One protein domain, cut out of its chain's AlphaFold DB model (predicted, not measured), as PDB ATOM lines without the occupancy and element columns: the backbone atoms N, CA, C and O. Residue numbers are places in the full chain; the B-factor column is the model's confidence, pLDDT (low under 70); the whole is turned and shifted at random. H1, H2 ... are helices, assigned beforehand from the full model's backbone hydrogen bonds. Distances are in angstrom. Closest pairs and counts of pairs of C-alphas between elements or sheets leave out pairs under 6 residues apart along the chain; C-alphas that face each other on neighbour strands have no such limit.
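This is residues 2 to 82 of the 669 residues of the protein "Hypothetical protein" of Noctiluca scintillans (UniProt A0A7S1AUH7). An open, drawn-out chain: the longest helix, H2, stands alone along the middle of the path, with the small helix H1 at one far end and the helices H3 and H4, one after the other, at the other end. A long stretch with no named element, residues 41 to 62, leads away from H2, turns and folds back into H3. The printed part has 81 residues with four named helices, H1, H2, H3 and H4 in chain order, and no named strand; the class is all helix. The whole is extended, with a radius of gyration of the C-alphas of 22.3 A, and elongated, its C-alphas spanning 60 by 34 by 23 A.

Start at H2, residues 24 to 40, and look for neighbours: it touches no helix, and it lies within residues 17 to 47, which stand free. Go back along the chain to H1, residues 8 to 14, and you find it apart from H2. Go forward to H3, residues 63 to 72, which is also apart from H2. H4, residues 75 to 82, is close to H3 but not clearly touching it, with 2 pairs of C-alphas within 8 A; the closest C-alphas are those of Leu 70 and Ile 76, 6.1 A apart. H3 and H4 run the same way at a steep tilt of 53 degrees. H1 is apart from H3 and H4, and H2 is apart from H4. In the backbones of H2, H3 and H4 every O i to N i+4 pair is within hydrogen-bond range; in H1 2 of 3 are.

Find C-alpha 24 at (-40.175, 15.040, 177.882); from there H2 runs 24.4 A to C-alpha 40 at (-24.261, 0.950, 165.947). H1 begins at C-alpha 8, at (-59.936, 15.759, 159.090), and measures 10.2 A from first to last C-alpha. H3 measures 14.2 A from Arg 63 to Phe 72. H4 measures 10.4 A from Val 75 to Arg 82, whose C-alpha is at (-5.015, 5.934, 164.254).

The two C-alphas farthest apart are those of Thr 6 and Glu 80, 63.1 A apart. The printed part has no cut. The link from H2 to H3, 22 residues, is long; the link from H1 to H2, 9 residues, is short, and the link from H3 to H4, 2 residues, is tight. Residues 77 to 82, which belong to H4, stand free too. The mean pLDDT of the printed part is 86.8, and residues 15 to 21 are under 70, where the model's confidence is low.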
ATOM      1  N   LEU A   2     -60.602  20.070 169.780       76.19
ATOM      2  CA  LEU A   2     -59.804  19.840 168.559       76.19
ATOM      3  C   LEU A   2     -59.962  18.428 167.952       76.19
ATOM      4  O   LEU A   2     -60.108  18.318 166.744       76.19
ATOM      5  N   LEU A   3     -60.085  17.382 168.777       75.56
ATOM      6  CA  LEU A   3     -60.421  16.010 168.339       75.56
ATOM      7  C   LEU A   3     -61.774  15.885 167.620       75.56
ATOM      8  O   LEU A   3     -61.954  15.012 166.785       75.56
ATOM      9  N   ASN A   4     -62.722  16.773 167.929       80.00
ATOM     10  CA  ASN A   4     -64.053  16.785 167.315       80.00
ATOM     11  C   ASN A   4     -64.156  17.884 166.245       80.00
ATOM     12  O   ASN A   4     -65.253  18.354 165.942       80.00
ATOM     13  N   SER A   5     -63.016  18.366 165.733       84.56
ATOM     14  CA  SER A   5     -62.975  19.375 164.674       84.56
ATOM     15  C   SER A   5     -63.674  18.860 163.420       84.56
ATOM     16  O   SER A   5     -63.616  17.678 163.125       84.56
ATOM     17  N   THR A   6     -64.305  19.733 162.641       84.19
ATOM     18  CA  THR A   6     -64.903  19.359 161.348       84.19
ATOM     19  C   THR A   6     -63.858  19.102 160.258       84.19
ATOM     20  O   THR A   6     -64.191  18.564 159.206       84.19
ATOM     21  N   GLN A   7     -62.598  19.487 160.486       85.69
ATOM     22  CA  GLN A   7     -61.494  19.275 159.551       85.69
ATOM     23  C   GLN A   7     -60.712  18.002 159.901       85.69
ATOM     24  O   GLN A   7     -60.090  17.950 160.961       85.69
ATOM     25  N   SER A   8     -60.668  17.040 158.968       82.31
ATOM     26  CA  SER A   8     -59.936  15.759 159.090       82.31
ATOM     27  C   SER A   8     -58.482  15.938 159.539       82.31
ATOM     28  O   SER A   8     -58.041  15.289 160.474       82.31
ATOM     29  N   TYR A   9     -57.760  16.898 158.954       84.75
ATOM     30  CA  TYR A   9     -56.360  17.171 159.306       84.75
ATOM     31  C   TYR A   9     -56.168  17.576 160.779       84.75
ATOM     32  O   TYR A   9     -55.185  17.214 161.418       84.75
ATOM     33  N   ILE A  10     -57.119  18.330 161.341       84.12
ATOM     34  CA  ILE A  10     -57.070  18.716 162.755       84.12
ATOM     35  C   ILE A  10     -57.411  17.516 163.642       84.12
ATOM     36  O   ILE A  10     -56.899  17.432 164.749       84.12
ATOM     37  N   GLN A  11     -58.240  16.582 163.180       81.75
ATOM     38  CA  GLN A  11     -58.473  15.344 163.922       81.75
ATOM     39  C   GLN A  11     -57.182  14.505 163.973       81.75
ATOM     40  O   GLN A  11     -56.714  14.209 165.068       81.75
ATOM     41  N   GLU A  12     -56.522  14.292 162.828       81.81
ATOM     42  CA  GLU A  12     -55.259  13.535 162.714       81.81
ATOM     43  C   GLU A  12     -54.124  14.089 163.595       81.81
ATOM     44  O   GLU A  12     -53.385  13.335 164.226       81.81
ATOM     45  N   LEU A  13     -53.973  15.417 163.680       82.56
ATOM     46  CA  LEU A  13     -52.933  16.047 164.509       82.56
ATOM     47  C   LEU A  13     -53.099  15.784 166.011       82.56
ATOM     48  O   LEU A  13     -52.134  15.909 166.769       82.56
ATOM     49  N   PHE A  14     -54.326  15.504 166.446       77.06
ATOM     50  CA  PHE A  14     -54.682  15.379 167.854       77.06
ATOM     51  C   PHE A  14     -55.172  13.982 168.222       77.06
ATOM     52  O   PHE A  14     -55.581  13.815 169.374       77.06
ATOM     53  N   ASP A  15     -55.105  13.013 167.299       67.88
ATOM     54  CA  ASP A  15     -55.558  11.641 167.512       67.88
ATOM     55  C   ASP A  15     -54.994  11.088 168.823       67.88
ATOM     56  O   ASP A  15     -53.787  11.020 169.079       67.88
ATOM     57  N   GLN A  16     -55.930  10.785 169.719       62.97
ATOM     58  CA  GLN A  16     -55.662  10.388 171.085       62.97
ATOM     59  C   GLN A  16     -55.249   8.923 171.119       62.97
ATOM     60  O   GLN A  16     -56.077   8.051 171.355       62.97
ATOM     61  N   GLU A  17     -53.947   8.671 171.021       57.28
ATOM     62  CA  GLU A  17     -53.350   7.485 171.627       57.28
ATOM     63  C   GLU A  17     -52.110   7.845 172.466       57.28
ATOM     64  O   GLU A  17     -51.039   8.210 171.990       57.28
ATOM     65  N   VAL A  18     -52.314   7.698 173.781       59.09
ATOM     66  CA  VAL A  18     -51.318   7.503 174.844       59.09
ATOM     67  C   VAL A  18     -50.457   8.720 175.223       59.09
ATOM     68  O   VAL A  18     -49.228   8.704 175.188       59.09
ATOM     69  N   ALA A  19     -51.109   9.726 175.816       56.47
ATOM     70  CA  ALA A  19     -50.493  10.547 176.865       56.47
ATOM     71  C   ALA A  19     -50.271   9.701 178.142       56.47
ATOM     72  O   ALA A  19     -50.873   9.921 179.192       56.47
ATOM     73  N   GLY A  20     -49.430   8.672 178.041       61.75
ATOM     74  CA  GLY A  20     -48.974   7.870 179.167       61.75
ATOM     75  C   GLY A  20     -47.738   8.508 179.790       61.75
ATOM     76  O   GLY A  20     -46.674   8.411 179.199       61.75
ATOM     77  N   LYS A  21     -47.918   9.171 180.946       67.44
ATOM     78  CA  LYS A  21     -46.986   9.452 182.073       67.44
ATOM     79  C   LYS A  21     -45.459   9.514 181.830       67.44
ATOM     80  O   LYS A  21     -44.706   9.238 182.753       67.44
ATOM     81  N   MET A  22     -44.987   9.867 180.645       77.06
ATOM     82  CA  MET A  22     -43.562   9.948 180.345       77.06
ATOM     83  C   MET A  22     -43.163  11.414 180.258       77.06
ATOM     84  O   MET A  22     -43.809  12.211 179.571       77.06
ATOM     85  N   THR A  23     -42.113  11.786 180.981       88.06
ATOM     86  CA  THR A  23     -41.575  13.144 180.904       88.06
ATOM     87  C   THR A  23     -40.979  13.392 179.518       88.06
ATOM     88  O   THR A  23     -40.585  12.468 178.803       88.06
ATOM     89  N   VAL A  24     -40.864  14.665 179.130       88.12
ATOM     90  CA  VAL A  24     -40.175  15.040 177.882       88.12
ATOM     91  C   VAL A  24     -38.737  14.500 177.867       88.12
ATOM     92  O   VAL A  24     -38.268  14.057 176.822       88.12
ATOM     93  N   GLY A  25     -38.068  14.469 179.028       92.06
ATOM     94  CA  GLY A  25     -36.721  13.912 179.176       92.06
ATOM     95  C   GLY A  25     -36.664  12.417 178.868       92.06
ATOM     96  O   GLY A  25     -35.852  11.995 178.055       92.06
ATOM     97  N   GLU A  26     -37.571  11.623 179.436       89.56
ATOM     98  CA  GLU A  26     -37.648  10.182 179.159       89.56
ATOM     99  C   GLU A  26     -37.987   9.890 177.688       89.56
ATOM    100  O   GLU A  26     -37.432   8.961 177.101       89.56
ATOM    101  N   LYS A  27     -38.847  10.705 177.056       89.00
ATOM    102  CA  LYS A  27     -39.120  10.599 175.612       89.00
ATOM    103  C   LYS A  27     -37.864  10.862 174.781       89.00
ATOM    104  O   LYS A  27     -37.594  10.112 173.845       89.00
ATOM    105  N   PHE A  28     -37.105  11.901 175.127       92.38
ATOM    106  CA  PHE A  28     -35.868  12.257 174.437       92.38
ATOM    107  C   PHE A  28     -34.791  11.179 174.596       92.38
ATOM    108  O   PHE A  28     -34.170  10.797 173.609       92.38
ATOM    109  N   VAL A  29     -34.612  10.640 175.807       93.88
ATOM    110  CA  VAL A  29     -33.645   9.562 176.070       93.88
ATOM    111  C   VAL A  29     -33.977   8.325 175.239       93.88
ATOM    112  O   VAL A  29     -33.106   7.844 174.524       93.88
ATOM    113  N   LYS A  30     -35.240   7.878 175.217       91.75
ATOM    114  CA  LYS A  30     -35.647   6.729 174.390       91.75
ATOM    115  C   LYS A  30     -35.410   6.952 172.895       91.75
ATOM    116  O   LYS A  30     -35.011   6.032 172.190       91.75
ATOM    117  N   GLN A  31     -35.656   8.166 172.397       93.44
ATOM    118  CA  GLN A  31     -35.360   8.508 171.000       93.44
ATOM    119  C   GLN A  31     -33.853   8.492 170.714       93.44
ATOM    120  O   GLN A  31     -33.445   8.036 169.648       93.44
ATOM    121  N   LEU A  32     -33.032   8.963 171.657       95.38
ATOM    122  CA  LEU A  32     -31.577   8.961 171.531       95.38
ATOM    123  C   LEU A  32     -30.998   7.542 171.581       95.38
ATOM    124  O   LEU A  32     -30.117   7.236 170.787       95.38
ATOM    125  N   GLU A  33     -31.510   6.677 172.458       94.50
ATOM    126  CA  GLU A  33     -31.140   5.256 172.529       94.50
ATOM    127  C   GLU A  33     -31.499   4.522 171.234       94.50
ATOM    128  O   GLU A  33     -30.668   3.801 170.687       94.50
ATOM    129  N   GLY A  34     -32.701   4.761 170.696       93.19
ATOM    130  CA  GLY A  34     -33.106   4.209 169.404       93.19
ATOM    131  C   GLY A  34     -32.179   4.651 168.270       93.19
ATOM    132  O   GLY A  34     -31.722   3.821 167.490       93.19
ATOM    133  N   LEU A  35     -31.837   5.943 168.219       92.56
ATOM    134  CA  LEU A  35     -30.878   6.463 167.244       92.56
ATOM    135  C   LEU A  35     -29.482   5.852 167.428       92.56
ATOM    136  O   LEU A  35     -28.844   5.507 166.438       92.56
ATOM    137  N   ALA A  36     -29.000   5.723 168.666       92.50
ATOM    138  CA  ALA A  36     -27.698   5.132 168.958       92.50
ATOM    139  C   ALA A  36     -27.628   3.683 168.463       92.50
ATOM    140  O   ALA A  36     -26.669   3.332 167.783       92.50
ATOM    141  N   HIS A  37     -28.675   2.889 168.699       91.75
ATOM    142  CA  HIS A  37     -28.739   1.514 168.214       91.75
ATOM    143  C   HIS A  37     -28.693   1.441 166.681       91.75
ATOM    144  O   HIS A  37     -27.884   0.707 166.123       91.75
ATOM    145  N   THR A  38     -29.470   2.282 165.988       89.56
ATOM    146  CA  THR A  38     -29.423   2.368 164.518       89.56
ATOM    147  C   THR A  38     -28.043   2.785 163.999       89.56
ATOM    148  O   THR A  38     -27.619   2.336 162.937       89.56
ATOM    149  N   LEU A  39     -27.326   3.651 164.722       90.50
ATOM    150  CA  LEU A  39     -25.964   4.046 164.353       90.50
ATOM    151  C   LEU A  39     -24.938   2.930 164.606       90.50
ATOM    152  O   LEU A  39     -23.969   2.847 163.858       90.50
ATOM    153  N   GLU A  40     -25.136   2.089 165.623       88.94
ATOM    154  CA  GLU A  40     -24.261   0.950 165.947       88.94
ATOM    155  C   GLU A  40     -24.400  -0.224 164.965       88.94
ATOM    156  O   GLU A  40     -23.439  -0.964 164.763       88.94
ATOM    157  N   GLU A  41     -25.564  -0.389 164.333       88.81
ATOM    158  CA  GLU A  41     -25.804  -1.430 163.320       88.81
ATOM    159  C   GLU A  41     -25.043  -1.187 162.002       88.81
ATOM    160  O   GLU A  41     -24.821  -2.124 161.232       88.81
ATOM    161  N   GLY A  42     -24.651   0.060 161.721       85.12
ATOM    162  CA  GLY A  42     -23.996   0.459 160.475       85.12
ATOM    163  C   GLY A  42     -22.517   0.824 160.624       85.12
ATOM    164  O   GLY A  42     -21.983   1.011 161.715       85.12
ATOM    165  N   GLU A  43     -21.836   1.003 159.490       80.88
ATOM    166  CA  GLU A  43     -20.506   1.615 159.478       80.88
ATOM    167  C   GLU A  43     -20.611   3.135 159.678       80.88
ATOM    168  O   GLU A  43     -21.161   3.864 158.849       80.88
ATOM    169  N   THR A  44     -20.062   3.643 160.782       82.00
ATOM    170  CA  THR A  44     -20.132   5.073 161.111       82.00
ATOM    171  C   THR A  44     -18.997   5.872 160.469       82.00
ATOM    172  O   THR A  44     -17.821   5.638 160.760       82.00
ATOM    173  N   LEU A  45     -19.337   6.894 159.680       84.69
ATOM    174  CA  LEU A  45     -18.386   7.900 159.199       84.69
ATOM    175  C   LEU A  45     -18.517   9.197 160.010       84.69
ATOM    176  O   LEU A  45     -19.549   9.865 159.980       84.69
ATOM    177  N   PHE A  46     -17.449   9.595 160.703       85.25
ATOM    178  CA  PHE A  46     -17.435  10.829 161.490       85.25
ATOM    179  C   PHE A  46     -17.004  12.038 160.651       85.25
ATOM    180  O   PHE A  46     -15.864  12.111 160.192       85.25
ATOM    181  N   VAL A  47     -17.882  13.038 160.530       90.44
ATOM    182  CA  VAL A  47     -17.562  14.358 159.960       90.44
ATOM    183  C   VAL A  47     -17.593  15.402 161.076       90.44
ATOM    184  O   VAL A  47     -18.626  15.623 161.705       90.44
ATOM    185  N   ARG A  48     -16.450  16.046 161.352       90.25
ATOM    186  CA  ARG A  48     -16.326  17.096 162.380       90.25
ATOM    187  C   ARG A  48     -16.286  18.476 161.725       90.25
ATOM    188  O   ARG A  48     -15.340  18.803 161.014       90.25
ATOM    189  N   CYS A  49     -17.298  19.295 161.991       93.44
ATOM    190  CA  CYS A  49     -17.341  20.684 161.537       93.44
ATOM    191  C   CYS A  49     -16.485  21.574 162.449       93.44
ATOM    192  O   CYS A  49     -16.641  21.531 163.667       93.44
ATOM    193  N   ILE A  50     -15.618  22.407 161.863       93.25
ATOM    194  CA  ILE A  50     -14.747  23.334 162.597       93.25
ATOM    195  C   ILE A  50     -15.123  24.772 162.259       93.25
ATOM    196  O   ILE A  50     -15.130  25.174 161.092       93.25
ATOM    197  N   LYS A  51     -15.398  25.578 163.285       93.81
ATOM    198  CA  LYS A  51     -15.638  27.011 163.117       93.81
ATOM    199  C   LYS A  51     -14.303  27.744 162.975       93.81
ATOM    200  O   LYS A  51     -13.519  27.777 163.921       93.81
ATOM    201  N   SER A  52     -14.066  28.356 161.813       95.44
ATOM    202  CA  SER A  52     -12.798  29.026 161.478       95.44
ATOM    203  C   SER A  52     -12.563  30.317 162.265       95.44
ATOM    204  O   SER A  52     -11.448  30.577 162.712       95.44
ATOM    205  N   ASN A  53     -13.602  31.134 162.451       94.88
ATOM    206  CA  ASN A  53     -13.551  32.354 163.252       94.88
ATOM    207  C   ASN A  53     -14.943  32.726 163.808       94.88
ATOM    208  O   ASN A  53     -15.971  32.404 163.202       94.88
ATOM    209  N   PRO A  54     -15.016  33.404 164.968       93.56
ATOM    210  CA  PRO A  54     -16.282  33.852 165.542       93.56
ATOM    211  C   PRO A  54     -16.941  34.989 164.749       93.56
ATOM    212  O   PRO A  54     -18.166  35.095 164.786       93.56
ATOM    213  N   GLN A  55     -16.160  35.776 164.001       93.94
ATOM    214  CA  GLN A  55     -16.607  36.940 163.227       93.94
ATOM    215  C   GLN A  55     -17.343  36.587 161.921       93.94
ATOM    216  O   GLN A  55     -17.820  37.490 161.240       93.94
ATOM    217  N   LYS A  56     -17.459  35.297 161.570       92.56
ATOM    218  CA  LYS A  56     -18.077  34.800 160.323       92.56
ATOM    219  C   LYS A  56     -17.432  35.364 159.043       92.56
ATOM    220  O   LYS A  56     -18.097  35.493 158.019       92.56
ATOM    221  N   GLN A  57     -16.141  35.689 159.087       94.06
ATOM    222  CA  GLN A  57     -15.399  36.204 157.936       94.06
ATOM    223  C   GLN A  57     -14.848  35.054 157.074       94.06
ATOM    224  O   GLN A  57     -14.195  34.156 157.608       94.06
ATOM    225  N   PRO A  58     -15.067  35.044 155.751       92.88
ATOM    226  CA  PRO A  58     -14.461  34.041 154.879       92.88
ATOM    227  C   PRO A  58     -12.931  34.196 154.854       92.88
ATOM    228  O   PRO A  58     -12.410  35.305 154.926       92.88
ATOM    229  N   GLY A  59     -12.195  33.083 154.782       91.62
ATOM    230  CA  GLY A  59     -10.724  33.070 154.696       91.62
ATOM    231  C   GLY A  59      -9.963  33.407 155.989       91.62
ATOM    232  O   GLY A  59      -8.770  33.128 156.074       91.62
ATOM    233  N   ALA A  60     -10.628  33.945 157.017       93.62
ATOM    234  CA  ALA A  60     -10.009  34.231 158.310       93.62
ATOM    235  C   ALA A  60      -9.995  32.991 159.224       93.62
ATOM    236  O   ALA A  60     -11.010  32.307 159.382       93.62
ATOM    237  N   VAL A  61      -8.856  32.721 159.874       95.19
ATOM    238  CA  VAL A  61      -8.685  31.592 160.805       95.19
ATOM    239  C   VAL A  61      -8.169  32.084 162.153       95.19
ATOM    240  O   VAL A  61      -7.048  32.578 162.266       95.19
ATOM    241  N   ASN A  62      -8.974  31.893 163.196       95.88
ATOM    242  CA  ASN A  62      -8.558  32.074 164.580       95.88
ATOM    243  C   ASN A  62      -7.889  30.778 165.069       95.88
ATOM    244  O   ASN A  62      -8.563  29.805 165.407       95.88
ATOM    245  N   ARG A  63      -6.550  30.762 165.069       95.44
ATOM    246  CA  ARG A  63      -5.757  29.561 165.383       95.44
ATOM    247  C   ARG A  63      -6.033  28.996 166.789       95.44
ATOM    248  O   ARG A  63      -6.264  27.792 166.854       95.44
ATOM    249  N   PRO A  64      -6.068  29.797 167.879       95.56
ATOM    250  CA  PRO A  64      -6.429  29.291 169.207       95.56
ATOM    251  C   PRO A  64      -7.793  28.591 169.247       95.56
ATOM    252  O   PRO A  64      -7.881  27.462 169.716       95.56
ATOM    253  N   LEU A  65      -8.830  29.216 168.677       94.19
ATOM    254  CA  LEU A  65     -10.188  28.664 168.657       94.19
ATOM    255  C   LEU A  65     -10.269  27.345 167.871       94.19
ATOM    256  O   LEU A  65     -10.997  26.427 168.244       94.19
ATOM    257  N   VAL A  66      -9.567  27.255 166.742       95.19
ATOM    258  CA  VAL A  66      -9.527  26.024 165.944       95.19
ATOM    259  C   VAL A  66      -8.764  24.924 166.681       95.19
ATOM    260  O   VAL A  66      -9.235  23.791 166.718       95.19
ATOM    261  N   LEU A  67      -7.626  25.243 167.302       94.69
ATOM    262  CA  LEU A  67      -6.844  24.274 168.073       94.69
ATOM    263  C   LEU A  67      -7.647  23.712 169.255       94.69
ATOM    264  O   LEU A  67      -7.669  22.502 169.456       94.69
ATOM    265  N   GLU A  68      -8.350  24.574 169.986       94.50
ATOM    266  CA  GLU A  68      -9.226  24.184 171.092       94.50
ATOM    267  C   GLU A  68     -10.333  23.219 170.629       94.50
ATOM    268  O   GLU A  68     -10.533  22.166 171.235       94.50
ATOM    269  N   GLN A  69     -10.986  23.508 169.494       94.00
ATOM    270  CA  GLN A  69     -11.980  22.608 168.889       94.00
ATOM    271  C   GLN A  69     -11.383  21.257 168.465       94.00
ATOM    272  O   GLN A  69     -12.051  20.233 168.590       94.00
ATOM    273  N   LEU A  70     -10.142  21.224 167.967       94.50
ATOM    274  CA  LEU A  70      -9.477  19.977 167.572       94.50
ATOM    275  C   LEU A  70      -9.076  19.117 168.780       94.50
ATOM    276  O   LEU A  70      -9.167  17.889 168.706       94.50
ATOM    277  N   LEU A  71      -8.661  19.754 169.877       92.56
ATOM    278  CA  LEU A  71      -8.319  19.087 171.134       92.56
ATOM    279  C   LEU A  71      -9.574  18.549 171.828       92.56
ATOM    280  O   LEU A  71      -9.692  17.342 172.031       92.56
ATOM    281  N   PHE A  72     -10.546  19.414 172.137       91.31
ATOM    282  CA  PHE A  72     -11.764  19.017 172.853       91.31
ATOM    283  C   PHE A  72     -12.732  18.202 171.996       91.31
ATOM    284  O   PHE A  72     -13.481  17.382 172.519       91.31
ATOM    285  N   GLY A  73     -12.688  18.367 170.672       87.94
ATOM    286  CA  GLY A  73     -13.419  17.520 169.732       87.94
ATOM    287  C   GLY A  73     -12.828  16.115 169.570       87.94
ATOM    288  O   GLY A  73     -13.387  15.318 168.814       87.94
ATOM    289  N   GLY A  74     -11.700  15.813 170.229       88.25
ATOM    290  CA  GLY A  74     -11.041  14.505 170.203       88.25
ATOM    291  C   GLY A  74     -10.379  14.156 168.869       88.25
ATOM    292  O   GLY A  74      -9.988  13.008 168.669       88.25
ATOM    293  N   VAL A  75     -10.238  15.117 167.948       91.06
ATOM    294  CA  VAL A  75      -9.679  14.879 166.606       91.06
ATOM    295  C   VAL A  75      -8.202  14.506 166.697       91.06
ATOM    296  O   VAL A  75      -7.766  13.571 166.028       91.06
ATOM    297  N   ILE A  76      -7.443  15.197 167.553       88.69
ATOM    298  CA  ILE A  76      -6.014  14.917 167.751       88.69
ATOM    299  C   ILE A  76      -5.824  13.541 168.393       88.69
ATOM    300  O   ILE A  76      -5.073  12.728 167.866       88.69
ATOM    301  N   SER A  77      -6.567  13.229 169.456       87.56
ATOM    302  CA  SER A  77      -6.502  11.916 170.108       87.56
ATOM    303  C   SER A  77      -6.909  10.777 169.167       87.56
ATOM    304  O   SER A  77      -6.268   9.728 169.155       87.56
ATOM    305  N   ALA A  78      -7.927  10.984 168.325       86.44
ATOM    306  CA  ALA A  78      -8.323  10.017 167.304       86.44
ATOM    307  C   ALA A  78      -7.232   9.823 166.236       86.44
ATOM    308  O   ALA A  78      -6.990   8.694 165.805       86.44
ATOM    309  N   LEU A  79      -6.545  10.898 165.829       84.88
ATOM    310  CA  LEU A  79      -5.421  10.822 164.896       84.88
ATOM    311  C   LEU A  79      -4.227  10.081 165.509       84.88
ATOM    312  O   LEU A  79      -3.644   9.230 164.846       84.88
ATOM    313  N   GLU A  80      -3.891  10.351 166.769       86.06
ATOM    314  CA  GLU A  80      -2.823   9.649 167.489       86.06
ATOM    315  C   GLU A  80      -3.126   8.156 167.646       86.06
ATOM    316  O   GLU A  80      -2.258   7.324 167.378       86.06
ATOM    317  N   MET A  81      -4.365   7.806 168.012       84.38
ATOM    318  CA  MET A  81      -4.825   6.415 168.073       84.38
ATOM    319  C   MET A  81      -4.727   5.739 166.700       84.38
ATOM    320  O   MET A  81      -4.283   4.597 166.603       84.38
ATOM    321  N   ARG A  82      -5.107   6.445 165.627       82.44
ATOM    322  CA  ARG A  82      -5.015   5.934 164.254       82.44
ATOM    323  C   ARG A  82      -3.568   5.768 163.789       82.44
ATOM    324  O   ARG A  82      -3.289   4.827 163.060       82.44
TER     325      ARG A  82